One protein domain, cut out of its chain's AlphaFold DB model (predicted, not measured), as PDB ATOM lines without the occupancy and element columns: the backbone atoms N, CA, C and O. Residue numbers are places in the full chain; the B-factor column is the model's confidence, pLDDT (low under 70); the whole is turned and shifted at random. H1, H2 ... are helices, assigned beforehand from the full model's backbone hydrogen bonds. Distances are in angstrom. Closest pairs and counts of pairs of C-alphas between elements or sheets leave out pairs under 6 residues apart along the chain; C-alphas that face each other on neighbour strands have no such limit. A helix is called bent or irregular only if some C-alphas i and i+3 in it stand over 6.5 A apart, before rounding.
ATOM      1  N   HIS A  17      92.653  18.561 -10.517       75.44
ATOM      2  CA  HIS A  17      91.455  18.066 -11.186       75.44
ATOM      3  C   HIS A  17      91.300  16.567 -10.933       75.44
ATOM      4  O   HIS A  17      90.192  16.137 -10.646       75.44
ATOM      5  N   ASP A  18      92.399  15.807 -10.904       75.56
ATOM      6  CA  ASP A  18      92.359  14.379 -10.583       75.56
ATOM      7  C   ASP A  18      91.916  14.160  -9.133       75.56
ATOM      8  O   ASP A  18      91.058  13.325  -8.871       75.56
ATOM      9  N   LEU A  19      92.426  14.962  -8.189       72.25
ATOM     10  CA  LEU A  19      92.013  14.898  -6.781       72.25
ATOM     11  C   LEU A  19      90.543  15.296  -6.581       72.25
ATOM     12  O   LEU A  19      89.857  14.726  -5.735       72.25
ATOM     13  N   LEU A  20      90.053  16.286  -7.333       72.88
ATOM     14  CA  LEU A  20      88.660  16.725  -7.270       72.88
ATOM     15  C   LEU A  20      87.712  15.699  -7.904       72.88
ATOM     16  O   LEU A  20      86.663  15.415  -7.333       72.88
ATOM     17  N   ILE A  21      88.073  15.131  -9.056       76.62
ATOM     18  CA  ILE A  21      87.285  14.078  -9.702       76.62
ATOM     19  C   ILE A  21      87.277  12.836  -8.811       76.62
ATOM     20  O   ILE A  21      86.199  12.346  -8.510       76.62
ATOM     21  N   ALA A  22      88.430  12.393  -8.295       75.94
ATOM     22  CA  ALA A  22      88.521  11.237  -7.397       75.94
ATOM     23  C   ALA A  22      87.696  11.416  -6.113       75.94
ATOM     24  O   ALA A  22      87.164  10.445  -5.577       75.94
ATOM     25  N   GLN A  23      87.545  12.658  -5.637       73.56
ATOM     26  CA  GLN A  23      86.679  12.962  -4.504       73.56
ATOM     27  C   GLN A  23      85.206  12.658  -4.819       73.56
ATOM     28  O   GLN A  23      84.536  12.049  -3.999       73.56
ATOM     29  N   PHE A  24      84.672  13.080  -5.967       77.06
ATOM     30  CA  PHE A  24      83.238  12.926  -6.268       77.06
ATOM     31  C   PHE A  24      82.900  11.656  -7.059       77.06
ATOM     32  O   PHE A  24      81.769  11.177  -7.002       77.06
ATOM     33  N   PHE A  25      83.883  11.088  -7.750       82.94
ATOM     34  CA  PHE A  25      83.753   9.959  -8.664       82.94
ATOM     35  C   PHE A  25      84.885   8.936  -8.437       82.94
ATOM     36  O   PHE A  25      85.724   8.726  -9.310       82.94
ATOM     37  N   PRO A  26      84.936   8.270  -7.267       74.75
ATOM     38  CA  PRO A  26      86.058   7.400  -6.886       74.75
ATOM     39  C   PRO A  26      86.181   6.107  -7.703       74.75
ATOM     40  O   PRO A  26      87.194   5.421  -7.607       74.75
ATOM     41  N   ASN A  27      85.143   5.748  -8.463       79.25
ATOM     42  CA  ASN A  27      85.112   4.532  -9.278       79.25
ATOM     43  C   ASN A  27      85.551   4.779 -10.729       79.25
ATOM     44  O   ASN A  27      85.638   3.823 -11.496       79.25
ATOM     45  N   GLU A  28      85.778   6.037 -11.112       81.25
ATOM     46  CA  GLU A  28      86.181   6.389 -12.471       81.25
ATOM     47  C   GLU A  28      87.683   6.165 -12.656       81.25
ATOM     48  O   GLU A  28      88.499   6.551 -11.814       81.25
ATOM     49  N   ASP A  29      88.060   5.555 -13.778       76.81
ATOM     50  CA  ASP A  29      89.462   5.324 -14.125       76.81
ATOM     51  C   ASP A  29      90.083   6.592 -14.725       76.81
ATOM     52  O   ASP A  29      90.257   6.742 -15.932       76.81
ATOM     53  N   ILE A  30      90.429   7.533 -13.847       73.62
ATOM     54  CA  ILE A  30      91.019   8.826 -14.224       73.62
ATOM     55  C   ILE A  30      92.368   8.635 -14.950       73.62
ATOM     56  O   ILE A  30      92.753   9.474 -15.767       73.62
ATOM     57  N   SER A  31      93.082   7.534 -14.682       65.88
ATOM     58  CA  SER A  31      94.384   7.216 -15.290       65.88
ATOM     59  C   SER A  31      94.318   6.986 -16.791       65.88
ATOM     60  O   SER A  31      95.268   7.326 -17.494       65.88
ATOM     61  N   SER A  32      93.239   6.369 -17.276       68.69
ATOM     62  CA  SER A  32      93.076   6.071 -18.701       68.69
ATOM     63  C   SER A  32      92.519   7.256 -19.493       68.69
ATOM     64  O   SER A  32      92.584   7.262 -20.723       68.69
ATOM     65  N   MET A  33      92.041   8.298 -18.803       74.62
ATOM     66  CA  MET A  33      91.507   9.511 -19.414       74.62
ATOM     67  C   MET A  33      92.619  10.541 -19.685       74.62
ATOM     68  O   MET A  33      93.315  11.020 -18.783       74.62
ATOM     69  N   GLY A  34      92.766  10.930 -20.953       64.81
ATOM     70  CA  GLY A  34      93.559  12.105 -21.331       64.81
ATOM     71  C   GLY A  34      92.878  13.404 -20.879       64.81
ATOM     72  O   GLY A  34      91.656  13.482 -20.889       64.81
ATOM     73  N   TYR A  35      93.652  14.433 -20.515       63.56
ATOM     74  CA  TYR A  35      93.106  15.727 -20.063       63.56
ATOM     75  C   TYR A  35      92.240  16.428 -21.120       63.56
ATOM     76  O   TYR A  35      91.243  17.057 -20.776       63.56
ATOM     77  N   ASP A  36      92.577  16.245 -22.399       61.78
ATOM     78  CA  ASP A  36      91.813  16.774 -23.534       61.78
ATOM     79  C   ASP A  36      90.592  15.914 -23.893       61.78
ATOM     80  O   ASP A  36      89.889  16.198 -24.866       61.78
ATOM     81  N   SER A  37      90.326  14.835 -23.147       76.25
ATOM     82  CA  SER A  37      89.157  14.008 -23.412       76.25
ATOM     83  C   SER A  37      87.884  14.727 -22.967       76.25
ATOM     84  O   SER A  37      87.802  15.366 -21.909       76.25
ATOM     85  N   THR A  38      86.845  14.593 -23.786       73.81
ATOM     86  CA  THR A  38      85.508  15.108 -23.477       73.81
ATOM     87  C   THR A  38      84.981  14.528 -22.162       73.81
ATOM     88  O   THR A  38      84.317  15.228 -21.401       73.81
ATOM     89  N   GLU A  39      85.317  13.268 -21.869       76.88
ATOM     90  CA  GLU A  39      84.930  12.559 -20.646       76.88
ATOM     91  C   GLU A  39      85.593  13.158 -19.403       76.88
ATOM     92  O   GLU A  39      84.905  13.457 -18.426       76.88
ATOM     93  N   PHE A  40      86.898  13.443 -19.466       77.50
ATOM     94  CA  PHE A  40      87.622  14.092 -18.376       77.50
ATOM     95  C   PHE A  40      87.042  15.481 -18.081       77.50
ATOM     96  O   PHE A  40      86.756  15.825 -16.931       77.50
ATOM     97  N   SER A  41      86.805  16.267 -19.135       73.00
ATOM     98  CA  SER A  41      86.211  17.602 -19.019       73.00
ATOM     99  C   SER A  41      84.803  17.563 -18.414       73.00
ATOM    100  O   SER A  41      84.473  18.394 -17.564       73.00
ATOM    101  N   ALA A  42      83.977  16.588 -18.802       76.81
ATOM    102  CA  ALA A  42      82.627  16.416 -18.272       76.81
ATOM    103  C   ALA A  42      82.631  16.009 -16.788       76.81
ATOM    104  O   ALA A  42      81.867  16.571 -15.994       76.81
ATOM    105  N   LEU A  43      83.517  15.088 -16.394       81.31
ATOM    106  CA  LEU A  43      83.685  14.677 -14.996       81.31
ATOM    107  C   LEU A  43      84.196  15.828 -14.131       81.31
ATOM    108  O   LEU A  43      83.655  16.074 -13.054       81.31
ATOM    109  N   TYR A  44      85.171  16.592 -14.625       78.62
ATOM    110  CA  TYR A  44      85.661  17.783 -13.939       78.62
ATOM    111  C   TYR A  44      84.548  18.816 -13.719       78.62
ATOM    112  O   TYR A  44      84.345  19.287 -12.597       78.62
ATOM    113  N   GLN A  45      83.791  19.153 -14.767       73.81
ATOM    114  CA  GLN A  45      82.682  20.105 -14.661       73.81
ATOM    115  C   GLN A  45      81.607  19.619 -13.684       73.81
ATOM    116  O   GLN A  45      81.130  20.399 -12.857       73.81
ATOM    117  N   SER A  46      81.275  18.330 -13.727       78.44
ATOM    118  CA  SER A  46      80.298  17.716 -12.823       78.44
ATOM    119  C   SER A  46      80.778  17.741 -11.372       78.44
ATOM    120  O   SER A  46      80.034  18.166 -10.489       78.44
ATOM    121  N   ALA A  47      82.049  17.409 -11.117       76.00
ATOM    122  CA  ALA A  47      82.646  17.479  -9.782       76.00
ATOM    123  C   ALA A  47      82.616  18.915  -9.234       76.00
ATOM    124  O   ALA A  47      82.311  19.137  -8.065       76.00
ATOM    125  N   ARG A  48      82.853  19.918 -10.091       69.81
ATOM    126  CA  ARG A  48      82.765  21.341  -9.720       69.81
ATOM    127  C   ARG A  48      81.346  21.794  -9.401       69.81
ATOM    128  O   ARG A  48      81.173  22.666  -8.551       69.81
ATOM    129  N   ILE A  49      80.342  21.257 -10.087       68.94
ATOM    130  CA  ILE A  49      78.935  21.536  -9.784       68.94
ATOM    131  C   ILE A  49      78.580  20.936  -8.419       68.94
ATOM    132  O   ILE A  49      78.066  21.660  -7.569       68.94
ATOM    133  N   LEU A  50      78.938  19.675  -8.170       70.94
ATOM    134  CA  LEU A  50      78.708  18.994  -6.888       70.94
ATOM    135  C   LEU A  50      79.408  19.707  -5.720       70.94
ATOM    136  O   LEU A  50      78.780  19.983  -4.700       70.94
ATOM    137  N   GLU A  51      80.668  20.114  -5.902       68.19
ATOM    138  CA  GLU A  51      81.418  20.892  -4.908       68.19
ATOM    139  C   GLU A  51      80.730  22.228  -4.585       68.19
ATOM    140  O   GLU A  51      80.617  22.609  -3.421       68.19
ATOM    141  N   LYS A  52      80.219  22.939  -5.601       60.38
ATOM    142  CA  LYS A  52      79.484  24.201  -5.403       60.38
ATOM    143  C   LYS A  52      78.143  24.010  -4.703       60.38
ATOM    144  O   LYS A  52      77.718  24.913  -3.985       60.38
ATOM    145  N   MET A  53      77.486  22.875  -4.925       56.59
ATOM    146  CA  MET A  53      76.232  22.521  -4.257       56.59
ATOM    147  C   MET A  53      76.452  22.040  -2.816       56.59
ATOM    148  O   MET A  53      75.485  21.897  -2.076       56.59
ATOM    149  N   GLY A  54      77.708  21.855  -2.388       57.53
ATOM    150  CA  GLY A  54      78.036  21.377  -1.046       57.53
ATOM    151  C   GLY A  54      77.711  19.897  -0.839       57.53
ATOM    152  O   GLY A  54      77.564  19.463   0.302       57.53
ATOM    153  N   GLU A  55      77.591  19.135  -1.928       66.50
ATOM    154  CA  GLU A  55      77.317  17.702  -1.881       66.50
ATOM    155  C   GLU A  55      78.447  16.968  -1.155       66.50
ATOM    156  O   GLU A  55      79.635  17.250  -1.356       66.50
ATOM    157  N   LYS A  56      78.083  16.015  -0.293       61.00
ATOM    158  CA  LYS A  56      79.069  15.192   0.408       61.00
ATOM    159  C   LYS A  56      79.496  14.048  -0.516       61.00
ATOM    160  O   LYS A  56      78.641  13.297  -0.982       61.00
ATOM    161  N   PRO A  57      80.798  13.879  -0.776       67.69
ATOM    162  CA  PRO A  57      81.266  12.802  -1.635       67.69
ATOM    163  C   PRO A  57      80.996  11.401  -1.017       67.69
ATOM    164  O   PRO A  57      80.839  11.288   0.207       67.69
ATOM    165  N   PRO A  58      80.978  10.309  -1.816       61.12
ATOM    166  CA  PRO A  58      80.657   8.932  -1.362       61.12
ATOM    167  C   PRO A  58      81.824   8.048  -0.801       61.12
ATOM    168  O   PRO A  58      82.499   7.376  -1.568       61.12
ATOM    169  N   ARG A  59      81.995   7.948   0.540       52.03
ATOM    170  CA  ARG A  59      83.051   7.214   1.328       52.03
ATOM    171  C   ARG A  59      84.447   7.865   1.487       52.03
ATOM    172  O   ARG A  59      85.234   7.936   0.557       52.03
ATOM    173  N   ILE A  60      84.821   8.168   2.736       51.91
ATOM    174  CA  ILE A  60      86.204   8.481   3.150       51.91
ATOM    175  C   ILE A  60      86.871   7.177   3.641       51.91
ATOM    176  O   ILE A  60      86.239   6.468   4.428       51.91
ATOM    177  N   PRO A  61      88.115   6.847   3.238       52.91
ATOM    178  CA  PRO A  61      89.017   7.623   2.388       52.91
ATOM    179  C   PRO A  61      88.855   7.302   0.893       52.91
ATOM    180  O   PRO A  61      88.698   6.145   0.504       52.91
ATOM    181  N   TRP A  62      88.935   8.341   0.059       60.25
ATOM    182  CA  TRP A  62      88.966   8.220  -1.402       60.25
ATOM    183  C   TRP A  62      90.258   7.524  -1.831       60.25
ATOM    184  O   TRP A  62      91.319   7.862  -1.297       60.25
ATOM    185  N   PRO A  63      90.215   6.590  -2.792       65.06
ATOM    186  CA  PRO A  63      91.440   6.103  -3.402       65.06
ATOM    187  C   PRO A  63      92.172   7.282  -4.056       65.06
ATOM    188  O   PRO A  63      91.578   8.054  -4.810       65.06
ATOM    189  N   MET A  64      93.459   7.445  -3.740       61.75
ATOM    190  CA  MET A  64      94.295   8.432  -4.422       61.75
ATOM    191  C   MET A  64      94.389   8.049  -5.904       61.75
ATOM    192  O   MET A  64      94.612   6.870  -6.197       61.75
ATOM    193  N   PRO A  65      94.240   9.005  -6.841       67.81
ATOM    194  CA  PRO A  65      94.490   8.720  -8.248       67.81
ATOM    195  C   PRO A  65      95.945   8.249  -8.415       67.81
ATOM    196  O   PRO A  65      96.788   8.583  -7.583       67.81
ATOM    197  N   PRO A  66      96.284   7.465  -9.446       69.44
ATOM    198  CA  PRO A  66      97.672   7.088  -9.692       69.44
ATOM    199  C   PRO A  66      98.530   8.324 -10.024       69.44
ATOM    200  O   PRO A  66      98.041   9.263 -10.658       69.44
ATOM    201  N   PRO A  67      99.806   8.356  -9.591       68.62
ATOM    202  CA  PRO A  67     100.693   9.487  -9.849       68.62
ATOM    203  C   PRO A  67     100.939   9.637 -11.354       68.62
ATOM    204  O   PRO A  67     101.175   8.647 -12.051       68.62
ATOM    205  N   ARG A  68     100.890  10.873 -11.862       69.75
ATOM    206  CA  ARG A  68     101.186  11.168 -13.274       69.75
ATOM    207  C   ARG A  68     102.663  11.517 -13.451       69.75
ATOM    208  O   ARG A  68     103.323  11.958 -12.512       69.75
ATOM    209  N   SER A  69     103.196  11.314 -14.658       67.31
ATOM    210  CA  SER A  69     104.581  11.694 -14.941       67.31
ATOM    211  C   SER A  69     104.756  13.223 -14.906       67.31
ATOM    212  O   SER A  69     103.806  13.957 -15.204       67.31
ATOM    213  N   PRO A  70     105.960  13.726 -14.577       65.19
ATOM    214  CA  PRO A  70     106.224  15.163 -14.469       65.19
ATOM    215  C   PRO A  70     105.866  15.963 -15.730       65.19
ATOM    216  O   PRO A  70     105.296  17.040 -15.620       65.19
ATOM    217  N   GLU A  71     106.123  15.403 -16.916       65.94
ATOM    218  CA  GLU A  71     105.859  16.043 -18.215       65.94
ATOM    219  C   GLU A  71     104.361  16.311 -18.449       65.94
ATOM    220  O   GLU A  71     103.978  17.374 -18.934       65.94
ATOM    221  N   TYR A  72     103.492  15.372 -18.055       65.25
ATOM    222  CA  TYR A  72     102.038  15.543 -18.143       65.25
ATOM    223  C   TYR A  72     101.502  16.485 -17.062       65.25
ATOM    224  O   TYR A  72     100.543  17.219 -17.305       65.25
ATOM    225  N   LEU A  73     102.108  16.466 -15.871       66.31
ATOM    226  CA  LEU A  73     101.750  17.380 -14.789       66.31
ATOM    227  C   LEU A  73     102.103  18.821 -15.149       66.31
ATOM    228  O   LEU A  73     101.296  19.701 -14.892       66.31
ATOM    229  N   GLU A  74     103.253  19.074 -15.770       67.12
ATOM    230  CA  GLU A  74     103.697  20.427 -16.111       67.12
ATOM    231  C   GLU A  74     102.738  21.112 -17.097       67.12
ATOM    232  O   GLU A  74     102.242  22.199 -16.806       67.12
ATOM    233  N   ALA A  75     102.359  20.443 -18.193       67.69
ATOM    234  CA  ALA A  75     101.402  20.990 -19.161       67.69
ATOM    235  C   ALA A  75     100.015  21.266 -18.541       67.69
ATOM    236  O   ALA A  75      99.440  22.339 -18.740       67.69
ATOM    237  N   ALA A  76      99.493  20.326 -17.746       64.50
ATOM    238  CA  ALA A  76      98.204  20.481 -17.071       64.50
ATOM    239  C   ALA A  76      98.240  21.584 -15.996       64.50
ATOM    240  O   ALA A  76      97.291  22.356 -15.847       64.50
ATOM    241  N   VAL A  77      99.363  21.718 -15.286       68.44
ATOM    242  CA  VAL A  77      99.583  22.780 -14.299       68.44
ATOM    243  C   VAL A  77      99.686  24.147 -14.964       68.44
ATOM    244  O   VAL A  77      99.138  25.105 -14.421       68.44
ATOM    245  N   GLU A  78     100.327  24.267 -16.127       72.81
ATOM    246  CA  GLU A  78     100.345  25.526 -16.883       72.81
ATOM    247  C   GLU A  78      98.949  25.923 -17.370       72.81
ATOM    248  O   GLU A  78      98.571  27.098 -17.288       72.81
ATOM    249  N   GLN A  79      98.146  24.954 -17.819       72.75
ATOM    250  CA  GLN A  79      96.748  25.194 -18.168       72.75
ATOM    251  C   GLN A  79      95.952  25.666 -16.943       72.75
ATOM    252  O   GLN A  79      95.323  26.725 -16.984       72.75
ATOM    253  N   TRP A  80      96.040  24.943 -15.823       74.94
ATOM    254  CA  TRP A  80      95.412  25.329 -14.558       74.94
ATOM    255  C   TRP A  80      95.855  26.723 -14.098       74.94
ATOM    256  O   TRP A  80      95.026  27.531 -13.675       74.94
ATOM    257  N   ARG A  81      97.153  27.031 -14.193       75.94
ATOM    258  CA  ARG A  81      97.721  28.333 -13.824       75.94
ATOM    259  C   ARG A  81      97.122  29.430 -14.693       75.94
ATOM    260  O   ARG A  81      96.709  30.460 -14.164       75.94
ATOM    261  N   SER A  82      97.038  29.201 -16.000       76.75
ATOM    262  CA  SER A  82      96.444  30.137 -16.956       76.75
ATOM    263  C   SER A  82      94.969  30.398 -16.646       76.75
ATOM    264  O   SER A  82      94.554  31.555 -16.566       76.75
ATOM    265  N   GLU A  83      94.188  29.349 -16.378       75.25
ATOM    266  CA  GLU A  83      92.777  29.456 -15.986       75.25
ATOM    267  C   GLU A  83      92.601  30.186 -14.644       75.25
ATOM    268  O   GLU A  83      91.730  31.050 -14.508       75.25
ATOM    269  N   ALA A  84      93.447  29.884 -13.653       74.12
ATOM    270  CA  ALA A  84      93.433  30.524 -12.340       74.12
ATOM    271  C   ALA A  84      93.769  32.016 -12.428       74.12
ATOM    272  O   ALA A  84      93.065  32.846 -11.845       74.12
ATOM    273  N   LEU A  85      94.817  32.371 -13.175       81.38
ATOM    274  CA  LEU A  85      95.211  33.759 -13.402       81.38
ATOM    275  C   LEU A  85      94.131  34.518 -14.177       81.38
ATOM    276  O   LEU A  85      93.771  35.620 -13.770       81.38
ATOM    277  N   TRP A  86      93.548  33.917 -15.216       80.19
ATOM    278  CA  TRP A  86      92.444  34.522 -15.962       80.19
ATOM    279  C   TRP A  86      91.215  34.767 -15.078       80.19
ATOM    280  O   TRP A  86      90.609  35.841 -15.135       80.19
ATOM    281  N   ALA A  87      90.859  33.809 -14.218       76.69
ATOM    282  CA  ALA A  87      89.752  33.957 -13.278       76.69
ATOM    283  C   ALA A  87      90.018  35.062 -12.240       76.69
ATOM    284  O   ALA A  87      89.107  35.827 -11.906       76.69
ATOM    285  N   ILE A  88      91.254  35.163 -11.741       79.25
ATOM    286  CA  ILE A  88      91.681  36.236 -10.838       79.25
ATOM    287  C   ILE A  88      91.591  37.592 -11.540       79.25
ATOM    288  O   ILE A  88      90.927  38.492 -11.025       79.25
ATOM    289  N   ASP A  89      92.185  37.727 -12.723       83.00
ATOM    290  CA  ASP A  89      92.242  38.986 -13.469       83.00
ATOM    291  C   ASP A  89      90.839  39.454 -13.876       83.00
ATOM    292  O   ASP A  89      90.487  40.622 -13.685       83.00
ATOM    293  N   SER A  90      89.979  38.530 -14.314       79.31
ATOM    294  CA  SER A  90      88.568  38.813 -14.601       79.31
ATOM    295  C   SER A  90      87.838  39.373 -13.375       79.31
ATOM    296  O   SER A  90      87.117  40.368 -13.477       79.31
ATOM    297  N   ARG A  91      88.048  38.789 -12.188       77.19
ATOM    298  CA  ARG A  91      87.441  39.278 -10.939       77.19
ATOM    299  C   ARG A  91      88.016  40.617 -10.505       77.19
ATOM    300  O   ARG A  91      87.250  41.499 -10.137       77.19
ATOM    301  N   VAL A  92      89.336  40.797 -10.546       81.25
ATOM    302  CA  VAL A  92      89.967  42.085 -10.218       81.25
ATOM    303  C   VAL A  92      89.396  43.181 -11.110       81.25
ATOM    304  O   VAL A  92      89.034  44.240 -10.601       81.25
ATOM    305  N   THR A  93      89.209  42.901 -12.400       80.88
ATOM    306  CA  THR A  93      88.605  43.833 -13.363       80.88
ATOM    307  C   THR A  93      87.175  44.216 -12.971       80.88
ATOM    308  O   THR A  93      86.837  45.396 -12.977       80.88
ATOM    309  N   MET A  94      86.352  43.261 -12.520       76.06
ATOM    310  CA  MET A  94      84.979  43.525 -12.045       76.06
ATOM    311  C   MET A  94      84.890  44.468 -10.834       76.06
ATOM    312  O   MET A  94      83.827  45.037 -10.575       76.06
ATOM    313  N   PHE A  95      85.980  44.601 -10.075       75.56
ATOM    314  CA  PHE A  95      86.072  45.464  -8.901       75.56
ATOM    315  C   PHE A  95      87.079  46.609  -9.075       75.56
ATOM    316  O   PHE A  95      87.342  47.331  -8.110       75.56
ATOM    317  N   SER A  96      87.661  46.778 -10.264       71.81
ATOM    318  CA  SER A  96      88.602  47.853 -10.581       71.81
ATOM    319  C   SER A  96      87.850  49.013 -11.215       71.81
ATOM    320  O   SER A  96      87.085  48.845 -12.158       71.81
TER     321      SER A  96
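Overview. This is residues 17 to 96 of the 455 residues of an uncharacterized protein of Alternaria tenuissima (UniProt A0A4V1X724). Picture a small body in which a short helix, H1, crosses a longer one, H2, and a third and longest helix, H3, that runs out from this body as an arm, with residues 81 to 96 sticking out free. Two long links with no named element complete the body: residues 25 to 37 lead from H1 to H2, and residues 54 to 69 lead from H2 across to the beginning of H3. The printed part has 80 residues with three named helices, in the order H1, H2, H3, and no named strand; its class is all helix, with 49 residues in the helices. The whole is only just loose, close to compact, with a radius of gyration of the C-alphas of 14.4 A, and its C-alphas span 43 by 33 by 22 A; the free arm adds to the length.

Arrangement. Start at the first printed residue with H1, residues 17 to 24, and then go on to H2, residues 38 to 53. These two touch, with 9 pairs of C-alphas within 8 A; look for the closest C-alphas at Ile 21 and Ala 47, 5.8 A apart. H2 touches H1 with residues 43 to 50 alone. Their centres are 8.9 A apart, and they run the same way at a steep tilt of 58 degrees. Further on comes H3, residues 70 to 94, which touches no helix: it is apart from H1 and apart from H2. Follow the backbone O and N atoms and you will find every O i to N i+4 pair within hydrogen-bond range in H1 and H2, and 20 of 21 in H3.

Along the chain. Find C-alpha 17 at (91.455, 18.066, -11.186); from there H1 runs through 8 residues to Phe 24. Next look for C-alpha 38 at (85.508, 15.108, -23.477), where H2 begins; it runs 22.6 A from first to last C-alpha, ending at Met 53. H3 begins at Pro 70, with C-alpha 70 at (106.224, 15.163, -14.469), and covers 35.5 A to C-alpha 94 at (84.979, 43.525, -12.045). No helix is bent.

Size, cuts and confidence. The two C-alphas farthest apart are those of Asn 27 and Ser 96, at 43.5 A. Without residues 81 to 96 the body has 64 residues, spans 33 by 21 by 17 A and has a radius of gyration of 11.8 A. The printed part has no cut, and both links, of 13 and 16 residues, are long. Read the B-factor column for the model's confidence: the mean pLDDT of the printed part is 71.3, and 34 residues are under 70, namely residues 31 to 32, 34 to 36, 48 to 49 and 51 to 77.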